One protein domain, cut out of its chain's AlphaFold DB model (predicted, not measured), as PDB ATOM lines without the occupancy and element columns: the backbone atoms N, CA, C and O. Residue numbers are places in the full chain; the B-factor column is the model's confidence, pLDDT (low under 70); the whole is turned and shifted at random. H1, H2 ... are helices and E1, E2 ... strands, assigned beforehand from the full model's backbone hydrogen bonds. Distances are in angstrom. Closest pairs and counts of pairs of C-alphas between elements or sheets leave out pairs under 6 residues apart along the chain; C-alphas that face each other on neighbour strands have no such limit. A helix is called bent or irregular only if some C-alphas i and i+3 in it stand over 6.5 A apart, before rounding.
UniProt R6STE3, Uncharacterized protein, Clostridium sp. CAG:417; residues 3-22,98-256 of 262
ATOM      1  N   VAL A   3     265.468 146.591 182.524       92.31
ATOM      2  CA  VAL A   3     266.867 146.214 182.719       92.31
ATOM      3  C   VAL A   3     267.738 147.458 182.663       92.31
ATOM      4  O   VAL A   3     267.710 148.192 181.685       92.31
ATOM      5  N   LEU A   4     268.553 147.674 183.684       94.75
ATOM      6  CA  LEU A   4     269.629 148.651 183.713       94.75
ATOM      7  C   LEU A   4     270.933 147.954 183.292       94.75
ATOM      8  O   LEU A   4     271.560 147.287 184.122       94.75
ATOM      9  N   PRO A   5     271.364 148.060 182.022       94.50
ATOM     10  CA  PRO A   5     272.712 147.655 181.668       94.50
ATOM     11  C   PRO A   5     273.698 148.654 182.276       94.50
ATOM     12  O   PRO A   5     273.471 149.863 182.225       94.50
ATOM     13  N   ILE A   6     274.779 148.176 182.880       94.12
ATOM     14  CA  ILE A   6     275.772 149.037 183.525       94.12
ATOM     15  C   ILE A   6     277.158 148.409 183.466       94.12
ATOM     16  O   ILE A   6     277.329 147.213 183.699       94.12
ATOM     17  N   ILE A   7     278.170 149.222 183.175       93.06
ATOM     18  CA  ILE A   7     279.567 148.789 183.217       93.06
ATOM     19  C   ILE A   7     280.058 148.813 184.666       93.06
ATOM     20  O   ILE A   7     280.029 149.848 185.330       93.06
ATOM     21  N   ASN A   8     280.554 147.679 185.153       87.75
ATOM     22  CA  ASN A   8     281.161 147.566 186.474       87.75
ATOM     23  C   ASN A   8     282.293 146.527 186.452       87.75
ATOM     24  O   ASN A   8     282.110 145.418 185.951       87.75
ATOM     25  N   ARG A   9     283.466 146.881 186.997       85.06
ATOM     26  CA  ARG A   9     284.672 146.024 187.032       85.06
ATOM     27  C   ARG A   9     284.978 145.368 185.670       85.06
ATOM     28  O   ARG A   9     285.117 144.150 185.579       85.06
ATOM     29  N   ASN A  10     285.051 146.184 184.614       86.75
ATOM     30  CA  ASN A  10     285.385 145.783 183.236       86.75
ATOM     31  C   ASN A  10     284.436 144.746 182.608       86.75
ATOM     32  O   ASN A  10     284.822 144.002 181.703       86.75
ATOM     33  N   ARG A  11     283.187 144.686 183.079       89.94
ATOM     34  CA  ARG A  11     282.125 143.868 182.487       89.94
ATOM     35  C   ARG A  11     280.829 144.657 182.428       89.94
ATOM     36  O   ARG A  11     280.564 145.480 183.302       89.94
ATOM     37  N   ILE A  12     280.004 144.360 181.431       92.06
ATOM     38  CA  ILE A  12     278.628 144.851 181.398       92.06
ATOM     39  C   ILE A  12     277.770 143.906 182.245       92.06
ATOM     40  O   ILE A  12     277.760 142.690 182.035       92.06
ATOM     41  N   LEU A  13     277.094 144.457 183.244       92.38
ATOM     42  CA  LEU A  13     276.100 143.780 184.063       92.38
ATOM     43  C   LEU A  13     274.716 144.160 183.548       92.38
ATOM     44  O   LEU A  13     274.495 145.321 183.214       92.38
ATOM     45  N   ASN A  14     273.778 143.219 183.554       92.12
ATOM     46  CA  ASN A  14     272.366 143.559 183.453       92.12
ATOM     47  C   ASN A  14     271.747 143.441 184.835       92.12
ATOM     48  O   ASN A  14     271.862 142.410 185.510       92.12
ATOM     49  N   VAL A  15     271.103 144.521 185.243       92.44
ATOM     50  CA  VAL A  15     270.511 144.667 186.562       92.44
ATOM     51  C   VAL A  15     269.015 144.857 186.375       92.44
ATOM     52  O   VAL A  15     268.587 145.754 185.656       92.44
ATOM     53  N   GLU A  16     268.211 143.998 186.978       91.94
ATOM     54  CA  GLU A  16     266.778 144.221 187.088       91.94
ATOM     55  C   GLU A  16     266.523 145.341 188.094       91.94
ATOM     56  O   GLU A  16     267.123 145.355 189.171       91.94
ATOM     57  N   VAL A  17     265.636 146.271 187.733       92.38
ATOM     58  CA  VAL A  17     265.246 147.391 188.594       92.38
ATOM     59  C   VAL A  17     263.771 147.279 188.944       92.38
ATOM     60  O   VAL A  17     262.928 147.223 188.049       92.38
ATOM     61  N   ASN A  18     263.463 147.277 190.239       90.94
ATOM     62  CA  ASN A  18     262.103 147.182 190.767       90.94
ATOM     63  C   ASN A  18     261.880 148.171 191.920       90.94
ATOM     64  O   ASN A  18     262.824 148.673 192.524       90.94
ATOM     65  N   LEU A  19     260.616 148.426 192.259       90.62
ATOM     66  CA  LEU A  19     260.250 149.077 193.519       90.62
ATOM     67  C   LEU A  19     260.190 148.010 194.622       90.62
ATOM     68  O   LEU A  19     259.398 147.075 194.510       90.62
ATOM     69  N   LYS A  20     260.982 148.150 195.697       88.12
ATOM     70  CA  LYS A  20     261.008 147.188 196.824       88.12
ATOM     71  C   LYS A  20     259.644 147.012 197.479       88.12
ATOM     72  O   LYS A  20     259.331 145.954 198.006       88.12
ATOM     73  N   ASN A  21     258.848 148.068 197.466       87.12
ATOM     74  CA  ASN A  21     257.558 148.129 198.129       87.12
ATOM     75  C   ASN A  21     256.368 147.885 197.189       87.12
ATOM     76  O   ASN A  21     255.227 148.107 197.595       87.12
ATOM     77  N   ALA A  22     256.624 147.462 195.947       89.56
ATOM     78  CA  ALA A  22     255.602 146.934 195.057       89.56
ATOM     79  C   ALA A  22     255.384 145.454 195.388       89.56
ATOM     80  O   ALA A  22     256.115 144.582 194.924       89.56
ATOM     81  N   ILE A  98     254.984 156.043 198.044       84.00
ATOM     82  CA  ILE A  98     255.823 156.779 197.097       84.00
ATOM     83  C   ILE A  98     256.407 157.956 197.858       84.00
ATOM     84  O   ILE A  98     255.670 158.664 198.555       84.00
ATOM     85  N   THR A  99     257.725 158.116 197.787       85.06
ATOM     86  CA  THR A  99     258.442 159.218 198.438       85.06
ATOM     87  C   THR A  99     258.019 160.548 197.841       85.06
ATOM     88  O   THR A  99     257.517 160.594 196.718       85.06
ATOM     89  N   ASP A 100     258.163 161.642 198.579       87.06
ATOM     90  CA  ASP A 100     257.814 162.964 198.056       87.06
ATOM     91  C   ASP A 100     258.720 163.350 196.881       87.06
ATOM     92  O   ASP A 100     259.787 162.771 196.673       87.06
ATOM     93  N   LYS A 101     258.278 164.317 196.075       90.56
ATOM     94  CA  LYS A 101     259.015 164.721 194.876       90.56
ATOM     95  C   LYS A 101     260.380 165.313 195.251       90.56
ATOM     96  O   LYS A 101     260.456 166.344 195.923       90.56
ATOM     97  N   ILE A 102     261.452 164.691 194.757       91.31
ATOM     98  CA  ILE A 102     262.841 165.154 194.927       91.31
ATOM     99  C   ILE A 102     263.260 165.994 193.715       91.31
ATOM    100  O   ILE A 102     263.625 167.167 193.853       91.31
ATOM    101  N   SER A 103     263.148 165.399 192.528       92.38
ATOM    102  CA  SER A 103     263.404 165.987 191.211       92.38
ATOM    103  C   SER A 103     262.459 165.370 190.173       92.38
ATOM    104  O   SER A 103     261.862 164.320 190.420       92.38
ATOM    105  N   ASP A 104     262.335 166.004 189.008       93.44
ATOM    106  CA  ASP A 104     261.557 165.455 187.888       93.44
ATOM    107  C   ASP A 104     262.143 164.145 187.360       93.44
ATOM    108  O   ASP A 104     261.399 163.227 187.012       93.44
ATOM    109  N   GLY A 105     263.472 164.012 187.356       94.00
ATOM    110  CA  GLY A 105     264.120 162.776 186.931       94.00
ATOM    111  C   GLY A 105     263.908 161.613 187.899       94.00
ATOM    112  O   GLY A 105     263.710 160.474 187.478       94.00
ATOM    113  N   PHE A 106     263.858 161.889 189.205       93.81
ATOM    114  CA  PHE A 106     263.527 160.874 190.204       93.81
ATOM    115  C   PHE A 106     262.072 160.400 190.069       93.81
ATOM    116  O   PHE A 106     261.812 159.197 190.051       93.81
ATOM    117  N   ASP A 107     261.130 161.331 189.878       94.12
ATOM    118  CA  ASP A 107     259.741 160.992 189.549       94.12
ATOM    119  C   ASP A 107     259.669 160.211 188.223       94.12
ATOM    120  O   ASP A 107     258.932 159.234 188.124       94.12
ATOM    121  N   SER A 108     260.487 160.557 187.226       95.25
ATOM    122  CA  SER A 108     260.544 159.833 185.949       95.25
ATOM    123  C   SER A 108     260.995 158.380 186.112       95.25
ATOM    124  O   SER A 108     260.450 157.501 185.441       95.25
ATOM    125  N   LEU A 109     261.931 158.095 187.025       95.19
ATOM    126  CA  LEU A 109     262.326 156.726 187.369       95.19
ATOM    127  C   LEU A 109     261.168 155.949 188.013       95.19
ATOM    128  O   LEU A 109     260.850 154.850 187.558       95.19
ATOM    129  N   ILE A 110     260.496 156.533 189.010       94.38
ATOM    130  CA  ILE A 110     259.327 155.911 189.658       94.38
ATOM    131  C   ILE A 110     258.225 155.648 188.627       94.38
ATOM    132  O   ILE A 110     257.736 154.525 188.511       94.38
ATOM    133  N   GLY A 111     257.872 156.656 187.826       94.75
ATOM    134  CA  GLY A 111     256.862 156.544 186.777       94.75
ATOM    135  C   GLY A 111     257.216 155.480 185.739       94.75
ATOM    136  O   GLY A 111     256.338 154.740 185.302       94.75
ATOM    137  N   THR A 112     258.501 155.336 185.393       95.19
ATOM    138  CA  THR A 112     258.977 154.273 184.491       95.19
ATOM    139  C   THR A 112     258.750 152.886 185.088       95.19
ATOM    140  O   THR A 112     258.320 151.989 184.368       95.19
ATOM    141  N   LEU A 113     258.982 152.702 186.391       94.19
ATOM    142  CA  LEU A 113     258.763 151.422 187.077       94.19
ATOM    143  C   LEU A 113     257.273 151.085 187.221       94.19
ATOM    144  O   LEU A 113     256.877 149.943 186.991       94.19
ATOM    145  N   ILE A 114     256.429 152.077 187.519       94.12
ATOM    146  CA  ILE A 114     254.968 151.902 187.538       94.12
ATOM    147  C   ILE A 114     254.456 151.527 186.141       94.12
ATOM    148  O   ILE A 114     253.671 150.591 185.989       94.12
ATOM    149  N   LEU A 115     254.931 152.218 185.100       93.06
ATOM    150  CA  LEU A 115     254.605 151.883 183.715       93.06
ATOM    151  C   LEU A 115     255.169 150.528 183.293       93.06
ATOM    152  O   LEU A 115     254.566 149.876 182.440       93.06
ATOM    153  N   ASP A 116     256.312 150.103 183.833       91.81
ATOM    154  CA  ASP A 116     256.822 148.757 183.605       91.81
ATOM    155  C   ASP A 116     255.826 147.729 184.132       91.81
ATOM    156  O   ASP A 116     255.364 146.918 183.337       91.81
ATOM    157  N   LEU A 117     255.417 147.835 185.403       90.75
ATOM    158  CA  LEU A 117     254.405 146.967 186.016       90.75
ATOM    159  C   LEU A 117     253.106 146.940 185.198       90.75
ATOM    160  O   LEU A 117     252.681 145.871 184.767       90.75
ATOM    161  N   LYS A 118     252.539 148.111 184.882       91.38
ATOM    162  CA  LYS A 118     251.305 148.253 184.084       91.38
ATOM    163  C   LYS A 118     251.370 147.527 182.731       91.38
ATOM    164  O   LYS A 118     250.356 147.063 182.205       91.38
ATOM    165  N   ASN A 119     252.555 147.480 182.121       89.44
ATOM    166  CA  ASN A 119     252.764 146.943 180.778       89.44
ATOM    167  C   ASN A 119     253.394 145.547 180.753       89.44
ATOM    168  O   ASN A 119     253.669 145.054 179.653       89.44
ATOM    169  N   ARG A 120     253.637 144.921 181.911       86.81
ATOM    170  CA  ARG A 120     254.171 143.557 181.975       86.81
ATOM    171  C   ARG A 120     253.198 142.577 181.319       86.81
ATOM    172  O   ARG A 120     251.998 142.621 181.573       86.81
ATOM    173  N   THR A 121     253.758 141.698 180.497       76.38
ATOM    174  CA  THR A 121     253.151 140.463 179.985       76.38
ATOM    175  C   THR A 121     254.152 139.328 180.193       76.38
ATOM    176  O   THR A 121     255.366 139.599 180.235       76.38
ATOM    177  N   PRO A 122     253.700 138.065 180.247       52.88
ATOM    178  CA  PRO A 122     254.584 136.927 180.026       52.88
ATOM    179  C   PRO A 122     255.395 137.155 178.735       52.88
ATOM    180  O   PRO A 122     254.861 137.626 177.731       52.88
ATOM    181  N   ASN A 123     256.706 136.905 178.773       53.28
ATOM    182  CA  ASN A 123     257.623 136.985 177.620       53.28
ATOM    183  C   ASN A 123     257.871 138.377 176.988       53.28
ATOM    184  O   ASN A 123     258.373 138.465 175.865       53.28
ATOM    185  N   GLN A 124     257.586 139.488 177.681       66.50
ATOM    186  CA  GLN A 124     257.917 140.822 177.159       66.50
ATOM    187  C   GLN A 124     259.435 140.989 176.945       66.50
ATOM    188  O   GLN A 124     260.220 140.777 177.872       66.50
ATOM    189  N   LYS A 125     259.848 141.467 175.756       67.44
ATOM    190  CA  LYS A 125     261.244 141.862 175.489       67.44
ATOM    191  C   LYS A 125     261.751 142.829 176.564       67.44
ATOM    192  O   LYS A 125     261.027 143.729 177.000       67.44
ATOM    193  N   ASN A 126     263.008 142.647 176.970       74.06
ATOM    194  CA  ASN A 126     263.661 143.529 177.932       74.06
ATOM    195  C   ASN A 126     263.681 144.966 177.402       74.06
ATOM    196  O   ASN A 126     264.017 145.206 176.243       74.06
ATOM    197  N   ARG A 127     263.319 145.914 178.265       85.88
ATOM    198  CA  ARG A 127     263.450 147.349 178.000       85.88
ATOM    199  C   ARG A 127     264.653 147.862 178.767       85.88
ATOM    200  O   ARG A 127     264.782 147.558 179.951       85.88
ATOM    201  N   TYR A 128     265.516 148.621 178.103       92.25
ATOM    202  CA  TYR A 128     266.695 149.180 178.750       92.25
ATOM    203  C   TYR A 128     266.371 150.508 179.429       92.25
ATOM    204  O   TYR A 128     265.754 151.393 178.836       92.25
ATOM    205  N   LEU A 129     266.781 150.622 180.686       94.50
ATOM    206  CA  LEU A 129     266.709 151.836 181.476       94.50
ATOM    207  C   LEU A 129     267.952 152.681 181.192       94.50
ATOM    208  O   LEU A 129     269.067 152.198 181.363       94.50
ATOM    209  N   ASP A 130     267.754 153.932 180.785       95.19
ATOM    210  CA  ASP A 130     268.819 154.927 180.640       95.19
ATOM    211  C   ASP A 130     268.599 156.028 181.687       95.19
ATOM    212  O   ASP A 130     267.715 156.879 181.548       95.19
ATOM    213  N   LEU A 131     269.396 155.994 182.757       94.94
ATOM    214  CA  LEU A 131     269.306 156.941 183.870       94.94
ATOM    215  C   LEU A 131     269.629 158.374 183.439       94.94
ATOM    216  O   LEU A 131     269.077 159.315 184.009       94.94
ATOM    217  N   LYS A 132     270.480 158.542 182.420       94.94
ATOM    218  CA  LYS A 132     270.834 159.855 181.878       94.94
ATOM    219  C   LYS A 132     269.662 160.435 181.100       94.94
ATOM    220  O   LYS A 132     269.321 161.596 181.286       94.94
ATOM    221  N   LYS A 133     268.999 159.623 180.268       95.12
ATOM    222  CA  LYS A 133     267.788 160.049 179.546       95.12
ATOM    223  C   LYS A 133     266.659 160.434 180.503       95.12
ATOM    224  O   LYS A 133     265.907 161.359 180.216       95.12
ATOM    225  N   LEU A 134     266.549 159.728 181.626       93.88
ATOM    226  CA  LEU A 134     265.595 160.051 182.684       93.88
ATOM    227  C   LEU A 134     266.037 161.210 183.583       93.88
ATOM    228  O   LEU A 134     265.239 161.618 184.417       93.88
ATOM    229  N   GLN A 135     267.264 161.726 183.449       94.50
ATOM    230  CA  GLN A 135     267.775 162.845 184.251       94.50
ATOM    231  C   GLN A 135     267.715 162.584 185.768       94.50
ATOM    232  O   GLN A 135     267.530 163.498 186.576       94.50
ATOM    233  N   VAL A 136     267.839 161.314 186.186       91.25
ATOM    234  CA  VAL A 136     267.600 160.893 187.583       91.25
ATOM    235  C   VAL A 136     268.495 161.661 188.559       91.25
ATOM    236  O   VAL A 136     268.053 162.041 189.646       91.25
ATOM    237  N   PHE A 137     269.733 161.936 188.150       93.00
ATOM    238  CA  PHE A 137     270.756 162.552 188.990       93.00
ATOM    239  C   PHE A 137     271.145 163.973 188.576       93.00
ATOM    240  O   PHE A 137     272.141 164.481 189.079       93.00
ATOM    241  N   ASP A 138     270.354 164.664 187.753       91.50
ATOM    242  CA  ASP A 138     270.640 166.054 187.342       91.50
ATOM    243  C   ASP A 138     270.699 167.028 188.528       91.50
ATOM    244  O   ASP A 138     271.337 168.077 188.481       91.50
ATOM    245  N   ILE A 139     270.065 166.659 189.643       90.69
ATOM    246  CA  ILE A 139     270.137 167.407 190.898       90.69
ATOM    247  C   ILE A 139     271.538 167.373 191.547       90.69
ATOM    248  O   ILE A 139     271.832 168.234 192.386       90.69
ATOM    249  N   ILE A 140     272.377 166.398 191.169       92.31
ATOM    250  CA  ILE A 140     273.777 166.239 191.577       92.31
ATOM    251  C   ILE A 140     274.662 167.025 190.597       92.31
ATOM    252  O   ILE A 140     275.157 166.486 189.607       92.31
ATOM    253  N   SER A 141     274.861 168.314 190.870       90.94
ATOM    254  CA  SER A 141     275.808 169.161 190.135       90.94
ATOM    255  C   SER A 141     277.173 169.210 190.826       90.94
ATOM    256  O   SER A 141     277.246 169.082 192.048       90.94
ATOM    257  N   GLU A 142     278.237 169.481 190.066       89.88
ATOM    258  CA  GLU A 142     279.600 169.677 190.598       89.88
ATOM    259  C   GLU A 142     279.622 170.728 191.716       89.88
ATOM    260  O   GLU A 142     280.029 170.439 192.835       89.88
ATOM    261  N   SER A 143     279.006 171.888 191.479       92.06
ATOM    262  CA  SER A 143     278.884 172.963 192.476       92.06
ATOM    263  C   SER A 143     278.184 172.558 193.777       92.06
ATOM    264  O   SER A 143     278.386 173.177 194.821       92.06
ATOM    265  N   ARG A 144     277.307 171.549 193.743       92.12
ATOM    266  CA  ARG A 144     276.651 171.027 194.948       92.12
ATOM    267  C   ARG A 144     277.496 169.960 195.628       92.12
ATOM    268  O   ARG A 144     277.461 169.885 196.853       92.12
ATOM    269  N   LEU A 145     278.243 169.167 194.860       90.56
ATOM    270  CA  LEU A 145     279.207 168.207 195.391       90.56
ATOM    271  C   LEU A 145     280.324 168.921 196.156       90.56
ATOM    272  O   LEU A 145     280.548 168.580 197.312       90.56
ATOM    273  N   GLU A 146     280.899 169.986 195.594       92.38
ATOM    274  CA  GLU A 146     281.923 170.812 196.258       92.38
ATOM    275  C   GLU A 146     281.446 171.349 197.614       92.38
ATOM    276  O   GLU A 146     282.164 171.318 198.612       92.38
ATOM    277  N   LYS A 147     280.188 171.799 197.692       93.62
ATOM    278  CA  LYS A 147     279.592 172.278 198.949       93.62
ATOM    279  C   LYS A 147     279.407 171.160 199.971       93.62
ATOM    280  O   LYS A 147     279.580 171.390 201.166       93.62
ATOM    281  N   ILE A 148     279.043 169.958 199.525       91.75
ATOM    282  CA  ILE A 148     278.932 168.790 200.407       91.75
ATOM    283  C   ILE A 148     280.313 168.361 200.902       91.75
ATOM    284  O   ILE A 148     280.456 168.055 202.084       91.75
ATOM    285  N   GLU A 149     281.329 168.372 200.045       91.06
ATOM    286  CA  GLU A 149     282.714 168.079 200.425       91.06
ATOM    287  C   GLU A 149     283.231 169.083 201.450       91.06
ATOM    288  O   GLU A 149     283.735 168.685 202.500       91.06
ATOM    289  N   TYR A 150     283.021 170.378 201.201       92.19
ATOM    290  CA  TYR A 150     283.372 171.432 202.145       92.19
ATOM    291  C   TYR A 150     282.683 171.228 203.500       92.19
ATOM    292  O   TYR A 150     283.343 171.299 204.539       92.19
ATOM    293  N   ALA A 151     281.379 170.932 203.503       90.00
ATOM    294  CA  ALA A 151     280.639 170.652 204.731       90.00
ATOM    295  C   ALA A 151     281.188 169.419 205.468       90.00
ATOM    296  O   ALA A 151     281.361 169.457 206.684       90.00
ATOM    297  N   SER A 152     281.510 168.356 204.728       86.75
ATOM    298  CA  SER A 152     282.032 167.097 205.275       86.75
ATOM    299  C   SER A 152     283.441 167.254 205.859       86.75
ATOM    300  O   SER A 152     283.770 166.608 206.849       86.75
ATOM    301  N   ALA A 153     284.262 168.147 205.300       88.31
ATOM    302  CA  ALA A 153     285.599 168.453 205.810       88.31
ATOM    303  C   ALA A 153     285.601 169.415 207.016       88.31
ATOM    304  O   ALA A 153     286.606 169.523 207.712       88.31
ATOM    305  N   ASN A 154     284.497 170.126 207.271       90.19
ATOM    306  CA  ASN A 154     284.409 171.177 208.293       90.19
ATOM    307  C   ASN A 154     283.300 170.912 209.329       90.19
ATOM    308  O   ASN A 154     282.734 171.857 209.882       90.19
ATOM    309  N   LEU A 155     283.004 169.637 209.613       85.12
ATOM    310  CA  LEU A 155     281.936 169.214 210.534       85.12
ATOM    311  C   LEU A 155     282.019 169.876 211.919       85.12
ATOM    312  O   LEU A 155     280.991 170.226 212.485       85.12
ATOM    313  N   GLU A 156     283.227 170.095 212.441       86.94
ATOM    314  CA  GLU A 156     283.449 170.698 213.765       86.94
ATOM    315  C   GLU A 156     283.301 172.229 213.781       86.94
ATOM    316  O   GLU A 156     283.118 172.828 214.838       86.94
ATOM    317  N   ARG A 157     283.395 172.882 212.617       88.06
ATOM    318  CA  ARG A 157     283.424 174.352 212.488       88.06
ATOM    319  C   ARG A 157     282.112 174.936 211.982       88.06
ATOM    320  O   ARG A 157     281.880 176.137 212.110       88.06
ATOM    321  N   LEU A 158     281.273 174.109 211.370       89.06
ATOM    322  CA  LEU A 158     280.031 174.531 210.742       89.06
ATOM    323  C   LEU A 158     278.827 174.068 211.549       89.06
ATOM    324  O   LEU A 158     278.724 172.916 211.960       89.06
ATOM    325  N   ASN A 159     277.821 174.937 211.645       91.75
ATOM    326  CA  ASN A 159     276.470 174.462 211.898       91.75
ATOM    327  C   ASN A 159     275.948 173.790 210.617       91.75
ATOM    328  O   ASN A 159     275.461 174.458 209.703       91.75
ATOM    329  N   ILE A 160     276.076 172.464 210.551       89.00
ATOM    330  CA  ILE A 160     275.759 171.670 209.358       89.00
ATOM    331  C   ILE A 160     274.299 171.813 208.931       89.00
ATOM    332  O   ILE A 160     274.025 171.952 207.741       89.00
ATOM    333  N   SER A 161     273.360 171.849 209.879       89.00
ATOM    334  CA  SER A 161     271.937 172.017 209.560       89.00
ATOM    335  C   SER A 161     271.679 173.350 208.854       89.00
ATOM    336  O   SER A 161     271.052 173.377 207.791       89.00
ATOM    337  N   LYS A 162     272.243 174.440 209.392       93.38
ATOM    338  CA  LYS A 162     272.148 175.767 208.779       93.38
ATOM    339  C   LYS A 162     272.824 175.797 207.406       93.38
ATOM    340  O   LYS A 162     272.210 176.233 206.440       93.38
ATOM    341  N   TYR A 163     274.032 175.245 207.286       93.50
ATOM    342  CA  TYR A 163     274.769 175.210 206.020       93.50
ATOM    343  C   TYR A 163     274.019 174.447 204.915       93.50
ATOM    344  O   TYR A 163     273.961 174.909 203.774       93.50
ATOM    345  N   ILE A 164     273.416 173.298 205.245       91.31
ATOM    346  CA  ILE A 164     272.597 172.502 204.316       91.31
ATOM    347  C   ILE A 164     271.380 173.297 203.838       91.31
ATOM    348  O   ILE A 164     271.055 173.245 202.648       91.31
ATOM    349  N   SER A 165     270.716 174.010 204.752       91.69
ATOM    350  CA  SER A 165     269.556 174.849 204.445       91.69
ATOM    351  C   SER A 165     269.940 176.011 203.530       91.69
ATOM    352  O   SER A 165     269.394 176.126 202.435       91.69
ATOM    353  N   ASP A 166     270.941 176.803 203.924       93.25
ATOM    354  CA  ASP A 166     271.390 178.000 203.198       93.25
ATOM    355  C   ASP A 166     271.871 177.668 201.772       93.25
ATOM    356  O   ASP A 166     271.752 178.475 200.852       93.25
ATOM    357  N   ASN A 167     272.371 176.446 201.559       92.06
ATOM    358  CA  ASN A 167     272.856 175.975 200.262       92.06
ATOM    359  C   ASN A 167     271.871 175.080 199.493       92.06
ATOM    360  O   ASN A 167     272.234 174.555 198.437       92.06
ATOM    361  N   ASN A 168     270.638 174.897 199.979       90.06
ATOM    362  CA  ASN A 168     269.615 174.050 199.354       90.06
ATOM    363  C   ASN A 168     270.066 172.594 199.097       90.06
ATOM    364  O   ASN A 168     269.654 171.957 198.120       90.06
ATOM    365  N   LEU A 169     270.894 172.036 199.985       91.81
ATOM    366  CA  LEU A 169     271.461 170.689 199.833       91.81
ATOM    367  C   LEU A 169     270.519 169.582 200.325       91.81
ATOM    368  O   LEU A 169     270.728 168.411 200.016       91.81
ATOM    369  N   GLY A 170     269.443 169.928 201.043       90.50
ATOM    370  CA  GLY A 170     268.541 168.953 201.671       90.50
ATOM    371  C   GLY A 170     267.949 167.916 200.708       90.50
ATOM    372  O   GLY A 170     267.744 166.763 201.087       90.50
ATOM    373  N   LYS A 171     267.731 168.279 199.437       91.00
ATOM    374  CA  LYS A 171     267.238 167.338 198.417       91.00
ATOM    375  C   LYS A 171     268.247 166.238 198.063       91.00
ATOM    376  O   LYS A 171     267.814 165.155 197.693       91.00
ATOM    377  N   LEU A 172     269.553 166.478 198.200       91.88
ATOM    378  CA  LEU A 172     270.591 165.473 197.936       91.88
ATOM    379  C   LEU A 172     270.636 164.398 199.025       91.88
ATOM    380  O   LEU A 172     270.743 163.213 198.723       91.88
ATOM    381  N   PHE A 173     270.454 164.793 200.285       88.69
ATOM    382  CA  PHE A 173     270.321 163.844 201.392       88.69
ATOM    383  C   PHE A 173     269.044 163.010 201.272       88.69
ATOM    384  O   PHE A 173     269.072 161.799 201.490       88.69
ATOM    385  N   ARG A 174     267.930 163.640 200.869       89.69
ATOM    386  CA  ARG A 174     266.693 162.909 200.556       89.69
ATOM    387  C   ARG A 174     266.888 161.953 199.390       89.69
ATOM    388  O   ARG A 174     266.440 160.826 199.500       89.69
ATOM    389  N   LEU A 175     267.588 162.364 198.327       91.00
ATOM    390  CA  LEU A 175     267.899 161.493 197.193       91.00
ATOM    391  C   LEU A 175     268.602 160.220 197.660       91.00
ATOM    392  O   LEU A 175     268.121 159.147 197.333       91.00
ATOM    393  N   ILE A 176     269.677 160.334 198.446       88.31
ATOM    394  CA  ILE A 176     270.389 159.171 198.998       88.31
ATOM    395  C   ILE A 176     269.429 158.259 199.771       88.31
ATOM    396  O   ILE A 176     269.342 157.074 199.475       88.31
ATOM    397  N   LYS A 177     268.689 158.827 200.729       87.00
ATOM    398  CA  LYS A 177     267.790 158.069 201.607       87.00
ATOM    399  C   LYS A 177     266.660 157.378 200.841       87.00
ATOM    400  O   LYS A 177     266.307 156.241 201.127       87.00
ATOM    401  N   ASP A 178     266.061 158.081 199.892       88.94
ATOM    402  CA  ASP A 178     264.879 157.614 199.178       88.94
ATOM    403  C   ASP A 178     265.247 156.713 197.992       88.94
ATOM    404  O   ASP A 178     264.374 156.017 197.471       88.94
ATOM    405  N   PHE A 179     266.516 156.678 197.562       88.31
ATOM    406  CA  PHE A 179     266.980 155.737 196.538       88.31
ATOM    407  C   PHE A 179     266.935 154.281 197.030       88.31
ATOM    408  O   PHE A 179     266.773 153.367 196.225       88.31
ATOM    409  N   ASP A 180     266.960 154.059 198.347       83.19
ATOM    410  CA  ASP A 180     266.824 152.729 198.948       83.19
ATOM    411  C   ASP A 180     265.469 152.067 198.672       83.19
ATOM    412  O   ASP A 180     265.345 150.857 198.855       83.19
ATOM    413  N   GLN A 181     264.455 152.808 198.206       86.81
ATOM    414  CA  GLN A 181     263.159 152.233 197.819       86.81
ATOM    415  C   GLN A 181     263.236 151.363 196.554       86.81
ATOM    416  O   GLN A 181     262.307 150.608 196.263       86.81
ATOM    417  N   PHE A 182     264.318 151.481 195.786       90.50
ATOM    418  CA  PHE A 182     264.544 150.705 194.578       90.50
ATOM    419  C   PHE A 182     265.380 149.463 194.884       90.50
ATOM    420  O   PHE A 182     266.322 149.496 195.675       90.50
ATOM    421  N   ASP A 183     265.039 148.363 194.230       89.38
ATOM    422  CA  ASP A 183     265.820 147.134 194.217       89.38
ATOM    423  C   ASP A 183     266.570 147.024 192.892       89.38
ATOM    424  O   ASP A 183     265.964 147.164 191.828       89.38
ATOM    425  N   PHE A 184     267.872 146.756 192.969       90.44
ATOM    426  CA  PHE A 184     268.763 146.596 191.829       90.44
ATOM    427  C   PHE A 184     269.450 145.236 191.929       90.44
ATOM    428  O   PHE A 184     270.475 145.073 192.591       90.44
ATOM    429  N   THR A 185     268.889 144.239 191.253       91.19
ATOM    430  CA  THR A 185     269.374 142.859 191.330       91.19
ATOM    431  C   THR A 185     270.065 142.450 190.032       91.19
ATOM    432  O   THR A 185     269.488 142.519 188.952       91.19
ATOM    433  N   ILE A 186     271.317 141.990 190.109       90.56
ATOM    434  CA  ILE A 186     272.041 141.434 188.960       90.56
ATOM    435  C   ILE A 186     271.326 140.163 188.501       90.56
ATOM    436  O   ILE A 186     271.320 139.163 189.224       90.56
ATOM    437  N   ILE A 187     270.808 140.196 187.276       88.94
ATOM    438  CA  ILE A 187     270.152 139.055 186.628       88.94
ATOM    439  C   ILE A 187     271.135 138.238 185.790       88.94
ATOM    440  O   ILE A 187     271.096 137.012 185.810       88.94
ATOM    441  N   ASN A 188     272.076 138.891 185.106       85.44
ATOM    442  CA  ASN A 188     273.201 138.226 184.458       85.44
ATOM    443  C   ASN A 188     274.372 139.193 184.227       85.44
ATOM    444  O   ASN A 188     274.268 140.414 184.372       85.44
ATOM    445  N   LYS A 189     275.522 138.613 183.886       84.12
ATOM    446  CA  LYS A 189     276.735 139.339 183.503       84.12
ATOM    447  C   LYS A 189     277.063 138.994 182.059       84.12
ATOM    448  O   LYS A 189     276.855 137.852 181.654       84.12
ATOM    449  N   SER A 190     277.611 139.952 181.322       78.94
ATOM    450  CA  SER A 190     278.205 139.681 180.017       78.94
ATOM    451  C   SER A 190     279.257 138.574 180.136       78.94
ATOM    452  O   SER A 190     280.075 138.572 181.065       78.94
ATOM    453  N   ILE A 191     279.205 137.634 179.191       78.94
ATOM    454  CA  ILE A 191     280.173 136.540 179.060       78.94
ATOM    455  C   ILE A 191     281.493 137.077 178.487       78.94
ATOM    456  O   ILE A 191     282.560 136.601 178.865       78.94
ATOM    457  N   ILE A 192     281.425 138.116 177.649       84.88
ATOM    458  CA  ILE A 192     282.592 138.809 177.091       84.88
ATOM    459  C   ILE A 192     283.049 139.961 177.989       84.88
ATOM    460  O   ILE A 192     282.237 140.582 178.691       84.88
ATOM    461  N   SER A 193     284.356 140.232 177.978       90.75
ATOM    462  CA  SER A 193     284.935 141.375 178.685       90.75
ATOM    463  C   SER A 193     284.523 142.691 178.018       90.75
ATOM    464  O   SER A 193     284.120 142.707 176.856       90.75
ATOM    465  N   LEU A 194     284.622 143.805 178.748       92.56
ATOM    466  CA  LEU A 194     284.375 145.131 178.175       92.56
ATOM    467  C   LEU A 194     285.296 145.412 176.978       92.56
ATOM    468  O   LEU A 194     284.818 145.878 175.951       92.56
ATOM    469  N   ALA A 195     286.581 145.067 177.095       94.06
ATOM    470  CA  ALA A 195     287.562 145.290 176.038       94.06
ATOM    471  C   ALA A 195     287.240 144.476 174.774       94.06
ATOM    472  O   ALA A 195     287.340 144.988 173.664       94.06
ATOM    473  N   ASP A 196     286.805 143.222 174.930       94.00
ATOM    474  CA  ASP A 196     286.395 142.402 173.784       94.00
ATOM    475  C   ASP A 196     285.100 142.929 173.157       94.00
ATOM    476  O   ASP A 196     284.969 142.937 171.937       94.00
ATOM    477  N   PHE A 197     284.157 143.417 173.973       93.81
ATOM    478  CA  PHE A 197     282.939 144.066 173.481       93.81
ATOM    479  C   PHE A 197     283.274 145.295 172.624       93.81
ATOM    480  O   PHE A 197     282.723 145.457 171.538       93.81
ATOM    481  N   GLU A 198     284.188 146.144 173.096       95.06
ATOM    482  CA  GLU A 198     284.647 147.339 172.379       95.06
ATOM    483  C   GLU A 198     285.331 146.974 171.056       95.06
ATOM    484  O   GLU A 198     284.971 147.528 170.023       95.06
ATOM    485  N   ARG A 199     286.200 145.954 171.047       95.88
ATOM    486  CA  ARG A 199     286.813 145.438 169.810       95.88
ATOM    487  C   ARG A 199     285.787 144.912 168.808       95.88
ATOM    488  O   ARG A 199     285.935 145.129 167.610       95.88
ATOM    489  N   ILE A 200     284.749 144.215 169.277       94.00
ATOM    490  CA  ILE A 200     283.658 143.744 168.409       94.00
ATOM    491  C   ILE A 200     282.914 144.938 167.801       94.00
ATOM    492  O   ILE A 200     282.606 144.914 166.612       94.00
ATOM    493  N   LEU A 201     282.641 145.987 168.585       95.25
ATOM    494  CA  LEU A 201     282.014 147.203 168.065       95.25
ATOM    495  C   LEU A 201     282.883 147.880 167.001       95.25
ATOM    496  O   LEU A 201     282.360 148.196 165.939       95.25
ATOM    497  N   GLU A 202     284.178 148.060 167.264       96.06
ATOM    498  CA  GLU A 202     285.136 148.648 166.314       96.06
ATOM    499  C   GLU A 202     285.223 147.835 165.017       96.06
ATOM    500  O   GLU A 202     285.241 148.392 163.925       96.06
ATOM    501  N   PHE A 203     285.216 146.503 165.116       95.69
ATOM    502  CA  PHE A 203     285.221 145.626 163.946       95.69
ATOM    503  C   PHE A 203     283.942 145.747 163.105       95.69
ATOM    504  O   PHE A 203     283.995 145.678 161.877       95.69
ATOM    505  N   LEU A 204     282.784 145.912 163.751       95.19
ATOM    506  CA  LEU A 204     281.487 146.007 163.076       95.19
ATOM    507  C   LEU A 204     281.151 147.427 162.592       95.19
ATOM    508  O   LEU A 204     280.275 147.578 161.736       95.19
ATOM    509  N   GLU A 205     281.830 148.452 163.108       95.62
ATOM    510  CA  GLU A 205     281.583 149.862 162.790       95.62
ATOM    511  C   GLU A 205     281.647 150.169 161.282       95.62
ATOM    512  O   GLU A 205     280.690 150.765 160.781       95.62
ATOM    513  N   PRO A 206     282.656 149.709 160.508       96.12
ATOM    514  CA  PRO A 206     282.722 149.977 159.068       96.12
ATOM    515  C   PRO A 206     281.562 149.363 158.279       96.12
ATOM    516  O   PRO A 206     281.174 149.884 157.236       96.12
ATOM    517  N   VAL A 207     281.010 148.247 158.767       92.44
ATOM    518  CA  VAL A 207     279.883 147.549 158.130       92.44
ATOM    519  C   VAL A 207     278.566 148.275 158.415       92.44
ATOM    520  O   VAL A 207     277.632 148.185 157.619       92.44
ATOM    521  N   ASN A 208     278.480 148.980 159.549       91.44
ATOM    522  CA  ASN A 208     277.299 149.708 160.015       91.44
ATOM    523  C   ASN A 208     276.001 148.879 159.923       91.44
ATOM    524  O   ASN A 208     274.942 149.345 159.495       91.44
ATOM    525  N   SER A 209     276.097 147.600 160.289       94.00
ATOM    526  CA  SER A 209     274.970 146.676 160.230       94.00
ATOM    527  C   SER A 209     273.911 147.010 161.288       94.00
ATOM    528  O   SER A 209     274.155 147.716 162.270       94.00
ATOM    529  N   LYS A 210     272.717 146.427 161.145       93.94
ATOM    530  CA  LYS A 210     271.678 146.506 162.181       93.94
ATOM    531  C   LYS A 210     272.174 145.984 163.538       93.94
ATOM    532  O   LYS A 210     271.791 146.524 164.574       93.94
ATOM    533  N   ASP A 211     273.029 144.965 163.531       92.31
ATOM    534  CA  ASP A 211     273.610 144.401 164.751       92.31
ATOM    535  C   ASP A 211     274.582 145.377 165.411       92.31
ATOM    536  O   ASP A 211     274.499 145.573 166.624       92.31
ATOM    537  N   TYR A 212     275.419 146.062 164.622       95.56
ATOM    538  CA  TYR A 212     276.267 147.147 165.119       95.56
ATOM    539  C   TYR A 212     275.434 148.229 165.806       95.56
ATOM    540  O   TYR A 212     275.683 148.544 166.966       95.56
ATOM    541  N   ILE A 213     274.396 148.742 165.137       95.44
ATOM    542  CA  ILE A 213     273.539 149.811 165.674       95.44
ATOM    543  C   ILE A 213     272.909 149.390 167.013       95.44
ATOM    544  O   ILE A 213     272.909 150.160 167.976       95.44
ATOM    545  N   ASN A 214     272.410 148.154 167.105       93.00
ATOM    546  CA  ASN A 214     271.790 147.641 168.328       93.00
ATOM    547  C   ASN A 214     272.804 147.446 169.467       93.00
ATOM    548  O   ASN A 214     272.526 147.831 170.606       93.00
ATOM    549  N   LEU A 215     273.971 146.861 169.177       93.44
ATOM    550  CA  LEU A 215     275.034 146.649 170.166       93.44
ATOM    551  C   LEU A 215     275.614 147.978 170.650       93.44
ATOM    552  O   LEU A 215     275.832 148.151 171.851       93.44
ATOM    553  N   LYS A 216     275.807 148.929 169.732       95.94
ATOM    554  CA  LYS A 216     276.280 150.277 170.036       95.94
ATOM    555  C   LYS A 216     275.300 151.005 170.947       95.94
ATOM    556  O   LYS A 216     275.707 151.506 171.990       95.94
ATOM    557  N   HIS A 217     274.008 150.974 170.619       95.19
ATOM    558  CA  HIS A 217     272.969 151.565 171.460       95.19
ATOM    559  C   HIS A 217     272.958 150.969 172.878       95.19
ATOM    560  O   HIS A 217     272.924 151.707 173.861       95.19
ATOM    561  N   TYR A 218     273.037 149.640 172.996       94.25
ATOM    562  CA  TYR A 218     273.124 148.961 174.292       94.25
ATOM    563  C   TYR A 218     274.364 149.390 175.096       94.25
ATOM    564  O   TYR A 218     274.255 149.701 176.284       94.25
ATOM    565  N   TYR A 219     275.531 149.446 174.447       95.50
ATOM    566  CA  TYR A 219     276.783 149.885 175.063       95.50
ATOM    567  C   TYR A 219     276.721 151.346 175.526       95.50
ATOM    568  O   TYR A 219     277.127 151.653 176.649       95.50
ATOM    569  N   ASP A 220     276.165 152.240 174.711       96.50
ATOM    570  CA  ASP A 220     276.037 153.657 175.051       96.50
ATOM    571  C   ASP A 220     275.127 153.858 176.273       96.50
ATOM    572  O   ASP A 220     275.473 154.629 177.174       96.50
ATOM    573  N   ILE A 221     274.022 153.104 176.374       96.69
ATOM    574  CA  ILE A 221     273.185 153.081 177.584       96.69
ATOM    575  C   ILE A 221     274.002 152.580 178.784       96.69
ATOM    576  O   ILE A 221     273.993 153.216 179.840       96.69
ATOM    577  N   ALA A 222     274.746 151.477 178.639       95.69
ATOM    578  CA  ALA A 222     275.550 150.923 179.729       95.69
ATOM    579  C   ALA A 222     276.601 151.918 180.255       95.69
ATOM    580  O   ALA A 222     276.820 152.020 181.468       95.69
ATOM    581  N   ARG A 223     277.217 152.685 179.350       96.06
ATOM    582  CA  ARG A 223     278.190 153.736 179.666       96.06
ATOM    583  C   ARG A 223     277.539 154.961 180.307       96.06
ATOM    584  O   ARG A 223     278.086 155.504 181.267       96.06
ATOM    585  N   ASN A 224     276.371 155.386 179.823       96.50
ATOM    586  CA  ASN A 224     275.590 156.455 180.451       96.50
ATOM    587  C   ASN A 224     275.218 156.077 181.888       96.50
ATOM    588  O   ASN A 224     275.494 156.834 182.816       96.50
ATOM    589  N   ASN A 225     274.687 154.873 182.087       96.06
ATOM    590  CA  ASN A 225     274.312 154.374 183.405       96.06
ATOM    591  C   ASN A 225     275.507 154.255 184.351       96.06
ATOM    592  O   ASN A 225     275.371 154.581 185.525       96.06
ATOM    593  N   GLN A 226     276.682 153.843 183.858       94.69
ATOM    594  CA  GLN A 226     277.907 153.838 184.658       94.69
ATOM    595  C   GLN A 226     278.235 155.243 185.174       94.69
ATOM    596  O   GLN A 226     278.464 155.410 186.369       94.69
ATOM    597  N   ARG A 227     278.225 156.255 184.297       93.94
ATOM    598  CA  ARG A 227     278.515 157.651 184.673       93.94
ATOM    599  C   ARG A 227     277.521 158.179 185.703       93.94
ATOM    600  O   ARG A 227     277.926 158.759 186.704       93.94
ATOM    601  N   GLU A 228     276.234 157.945 185.471       93.38
ATOM    602  CA  GLU A 228     275.163 158.356 186.375       93.38
ATOM    603  C   GLU A 228     275.270 157.656 187.742       93.38
ATOM    604  O   GLU A 228     275.243 158.312 188.783       93.38
ATOM    605  N   TYR A 229     275.508 156.343 187.761       91.31
ATOM    606  CA  TYR A 229     275.734 155.594 188.998       91.31
ATOM    607  C   TYR A 229     276.984 156.073 189.752       91.31
ATOM    608  O   TYR A 229     276.966 156.164 190.978       91.31
ATOM    609  N   SER A 230     278.063 156.433 189.045       90.88
ATOM    610  CA  SER A 230     279.271 156.990 189.664       90.88
ATOM    611  C   SER A 230     279.004 158.306 190.397       90.88
ATOM    612  O   SER A 230     279.551 158.487 191.483       90.88
ATOM    613  N   LYS A 231     278.131 159.186 189.879       91.75
ATOM    614  CA  LYS A 231     277.729 160.421 190.583       91.75
ATOM    615  C   LYS A 231     277.043 160.110 191.911       91.75
ATOM    616  O   LYS A 231     277.409 160.673 192.942       91.75
ATOM    617  N   LEU A 232     276.075 159.191 191.897       91.06
ATOM    618  CA  LEU A 232     275.372 158.775 193.111       91.06
ATOM    619  C   LEU A 232     276.330 158.099 194.102       91.06
ATOM    620  O   LEU A 232     276.305 158.410 195.289       91.06
ATOM    621  N   SER A 233     277.208 157.218 193.614       90.00
ATOM    622  CA  SER A 233     278.215 156.546 194.440       90.00
ATOM    623  C   SER A 233     279.193 157.526 195.077       90.00
ATOM    624  O   SER A 233     279.608 157.303 196.214       90.00
ATOM    625  N   TYR A 234     279.570 158.583 194.359       90.88
ATOM    626  CA  TYR A 234     280.430 159.631 194.882       90.88
ATOM    627  C   TYR A 234     279.723 160.413 195.989       90.88
ATOM    628  O   TYR A 234     280.210 160.442 197.114       90.88
ATOM    629  N   LEU A 235     278.521 160.932 195.707       91.31
ATOM    630  CA  LEU A 235     277.690 161.635 196.687       91.31
ATOM    631  C   LEU A 235     277.482 160.800 197.961       91.31
ATOM    632  O   LEU A 235     277.661 161.298 199.072       91.31
ATOM    633  N   TYR A 236     277.139 159.521 197.803       90.00
ATOM    634  CA  TYR A 236     276.935 158.608 198.922       90.00
ATOM    635  C   TYR A 236     278.204 158.423 199.755       90.00
ATOM    636  O   TYR A 236     278.141 158.494 200.982       90.00
ATOM    637  N   LYS A 237     279.360 158.224 199.105       89.69
ATOM    638  CA  LYS A 237     280.648 158.088 199.793       89.69
ATOM    639  C   LYS A 237     281.006 159.359 200.556       89.69
ATOM    640  O   LYS A 237     281.423 159.254 201.702       89.69
ATOM    641  N   THR A 238     280.809 160.533 199.962       87.69
ATOM    642  CA  THR A 238     281.100 161.814 200.619       87.69
ATOM    643  C   THR A 238     280.237 162.012 201.866       87.69
ATOM    644  O   THR A 238     280.746 162.427 202.898       87.69
ATOM    645  N   VAL A 239     278.950 161.656 201.805       84.69
ATOM    646  CA  VAL A 239     278.012 161.848 202.925       84.69
ATOM    647  C   VAL A 239     278.153 160.786 204.019       84.69
ATOM    648  O   VAL A 239     278.051 161.101 205.200       84.69
ATOM    649  N   SER A 240     278.335 159.517 203.649       82.62
ATOM    650  CA  SER A 240     278.265 158.384 204.587       82.62
ATOM    651  C   SER A 240     279.622 157.779 204.953       82.62
ATOM    652  O   SER A 240     279.686 156.913 205.824       82.62
ATOM    653  N   ASN A 241     280.691 158.176 204.256       83.38
ATOM    654  CA  ASN A 241     282.013 157.542 204.286       83.38
ATOM    655  C   ASN A 241     281.986 156.019 204.018       83.38
ATOM    656  O   ASN A 241     282.892 155.283 204.411       83.38
ATOM    657  N   LYS A 242     280.937 155.523 203.350       83.00
ATOM    658  CA  LYS A 242     280.755 154.111 202.989       83.00
ATOM    659  C   LYS A 242     280.609 153.964 201.474       83.00
ATOM    660  O   LYS A 242     280.132 154.883 200.809       83.00
ATOM    661  N   PRO A 243     281.018 152.824 200.891       81.94
ATOM    662  CA  PRO A 243     280.710 152.538 199.498       81.94
ATOM    663  C   PRO A 243     279.201 152.351 199.316       81.94
ATOM    664  O   PRO A 243     278.517 151.827 200.195       81.94
ATOM    665  N   LEU A 244     278.699 152.753 198.151       81.56
ATOM    666  CA  LEU A 244     277.310 152.543 197.777       81.56
ATOM    667  C   LEU A 244     277.111 151.100 197.294       81.56
ATOM    668  O   LEU A 244     277.562 150.745 196.201       81.56
ATOM    669  N   ASP A 245     276.443 150.278 198.103       76.50
ATOM    670  CA  ASP A 245     276.080 148.897 197.760       76.50
ATOM    671  C   ASP A 245     274.575 148.811 197.494       76.50
ATOM    672  O   ASP A 245     273.808 148.418 198.361       76.50
ATOM    673  N   ILE A 246     274.149 149.241 196.304       75.69
ATOM    674  CA  ILE A 246     272.747 149.126 195.861       75.69
ATOM    675  C   ILE A 246     272.558 147.921 194.931       75.69
ATOM    676  O   ILE A 246     271.476 147.348 194.852       75.69
ATOM    677  N   ILE A 247     273.602 147.541 194.187       80.69
ATOM    678  CA  ILE A 247     273.526 146.481 193.180       80.69
ATOM    679  C   ILE A 247     273.879 145.143 193.826       80.69
ATOM    680  O   ILE A 247     275.047 144.822 194.058       80.69
ATOM    681  N   HIS A 248     272.866 144.317 194.047       80.81
ATOM    682  CA  HIS A 248     273.011 143.041 194.733       80.81
ATOM    683  C   HIS A 248     272.984 141.862 193.759       80.81
ATOM    684  O   HIS A 248     272.462 141.945 192.650       80.81
ATOM    685  N   SER A 249     273.547 140.720 194.158       75.62
ATOM    686  CA  SER A 249     273.271 139.462 193.457       75.62
ATOM    687  C   SER A 249     271.947 138.883 193.948       75.62
ATOM    688  O   SER A 249     271.619 139.027 195.126       75.62
ATOM    689  N   ALA A 250     271.225 138.150 193.096       70.56
ATOM    690  CA  ALA A 250     269.980 137.485 193.500       70.56
ATOM    691  C   ALA A 250     270.148 136.604 194.759       70.56
ATOM    692  O   ALA A 250     269.269 136.559 195.611       70.56
ATOM    693  N   LYS A 251     271.323 135.980 194.941       64.50
ATOM    694  CA  LYS A 251     271.658 135.189 196.141       64.50
ATOM    695  C   LYS A 251     271.779 136.024 197.422       64.50
ATOM    696  O   LYS A 251     271.514 135.510 198.500       64.50
ATOM    697  N   LYS A 252     272.207 137.289 197.327       61.84
ATOM    698  CA  LYS A 252     272.301 138.199 198.481       61.84
ATOM    699  C   LYS A 252     270.933 138.712 198.928       61.84
ATOM    700  O   LYS A 252     270.783 139.032 200.099       61.84
ATOM    701  N   LYS A 253     269.950 138.748 198.021       55.38
ATOM    702  CA  LYS A 253     268.592 139.223 198.304       55.38
ATOM    703  C   LYS A 253     267.928 138.428 199.438       55.38
ATOM    704  O   LYS A 253     267.294 139.034 200.282       55.38
ATOM    705  N   VAL A 254     268.153 137.112 199.515       46.88
ATOM    706  CA  VAL A 254     267.552 136.233 200.540       46.88
ATOM    707  C   VAL A 254     268.027 136.565 201.963       46.88
ATOM    708  O   VAL A 254     267.212 136.578 202.872       46.88
ATOM    709  N   LYS A 255     269.307 136.919 202.155       37.22
ATOM    710  CA  LYS A 255     269.852 137.205 203.497       37.22
ATOM    711  C   LYS A 255     269.325 138.499 204.122       37.22
ATOM    712  O   LYS A 255     269.123 138.545 205.322       37.22
ATOM    713  N   VAL A 256     269.091 139.540 203.320       44.97
ATOM    714  CA  VAL A 256     268.654 140.850 203.844       44.97
ATOM    715  C   VAL A 256     267.230 140.784 204.415       44.97
ATOM    716  O   VAL A 256     266.926 141.494 205.360       44.97
TER     717      VAL A 256
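This is residues 3 to 22 and 98 to 256 of the 262 residues of an uncharacterized protein of Clostridium sp. CAG:417 (UniProt R6STE3). A small, strongly twisted sheet of four strands stands beside the middle of one long helix, H6, which runs along the long axis of the domain. H5 folds back beside one end of H6, and H2 packs on the other end, from which H3 and H4 lead back toward the sheet; H1 and H7 sit by the sheet. The printed part has 179 residues, with seven named helices and four named strands in the order E1 E2 H1 H2 H3 H4 E3 H5 H6 E4 H7; the sheet, E1 E2 E3 E4, is mixed, and so is the class, helices and strands. The whole is elongated, 59 by 36 by 32 A, and only just compact, close to loose, with a radius of gyration of the C-alphas of 18.5 A.

E1, residues 3 to 8, and E2, residues 11 to 19, form an antiparallel hairpin, with N 6 and O 13 at 2.9 A. E3, residues 182 to 189, is antiparallel to E2, with N 16 and O 185 at 2.8 A. E4, residues 247 to 249, is parallel to E3, with N 248 and O 184 at 2.9 A. H6, residues 210 to 240, stands at the sheet's level; its closest C-alphas to E1 are those of Ala 222 and Ile 6, 4.2 A apart. H5, residues 194 to 207, only grazes the sheet with residues 194 to 197. H5 and H6 form a helical hairpin at a shallow tilt of 34.5 degrees, only just short of steep; they touch at Leu 204 and Tyr 212, closest C-alphas 5.7 A apart, through residues 201 to 205 of H5 and 212 to 216 of H6 alone. E3, H5, H6 and E4 form a strand-helix-strand unit, two parallel neighbour strands with helices between, its crossover right-handed. H2, residues 142 to 153, touches residues 235 to 239 of H6 alone, closest C-alphas Glu 149 and Thr 238, 6.5 A. H3, residues 160 to 166, is close to H2 but not clearly touching, closest C-alphas Ala 151 and Ile 160, 6.8 A. H4, residues 170 to 179, is likewise close to H6, closest C-alphas Ile 176 and Tyr 236, 6.6 A. H1, residues 104 to 119, only grazes the sheet with residues 109 to 117. H7, residues 250 to 256, is on the sheet over none of its strands, at a height of 4.2 A, only just above the sheet's level. Every O i to N i+4 pair is within hydrogen-bond range in H1, H3, H4 and H6; H2 has 7 of 8, H5 8 of 10, and H7 0 of 3, with 2 of 4 O i to N i+3 pairs.

E1 begins at C-alpha 3, (266.867, 146.214, 182.719). H6 measures 44.5 A, E2 25.0 A and H1 21.7 A. H5, 20.7 A, is only just irregular, C-alphas 203 and 206 being 7.0 A apart. H7 ends at C-alpha 256, (268.654, 140.850, 203.844).

The C-alphas of Arg 157 and Val 207, the two farthest apart, are 60.7 A apart. Residues 23 to 97 are not printed, and C-alphas 22 and 98 are 10.1 A apart across the cut. The link from H1 to H2 is long, and residues 118 to 125, of which 118 and 119 belong to H1, stand free. Residues 122 to 125 and 251 to 256 have pLDDT under 70; the mean of the printed part is 88.5.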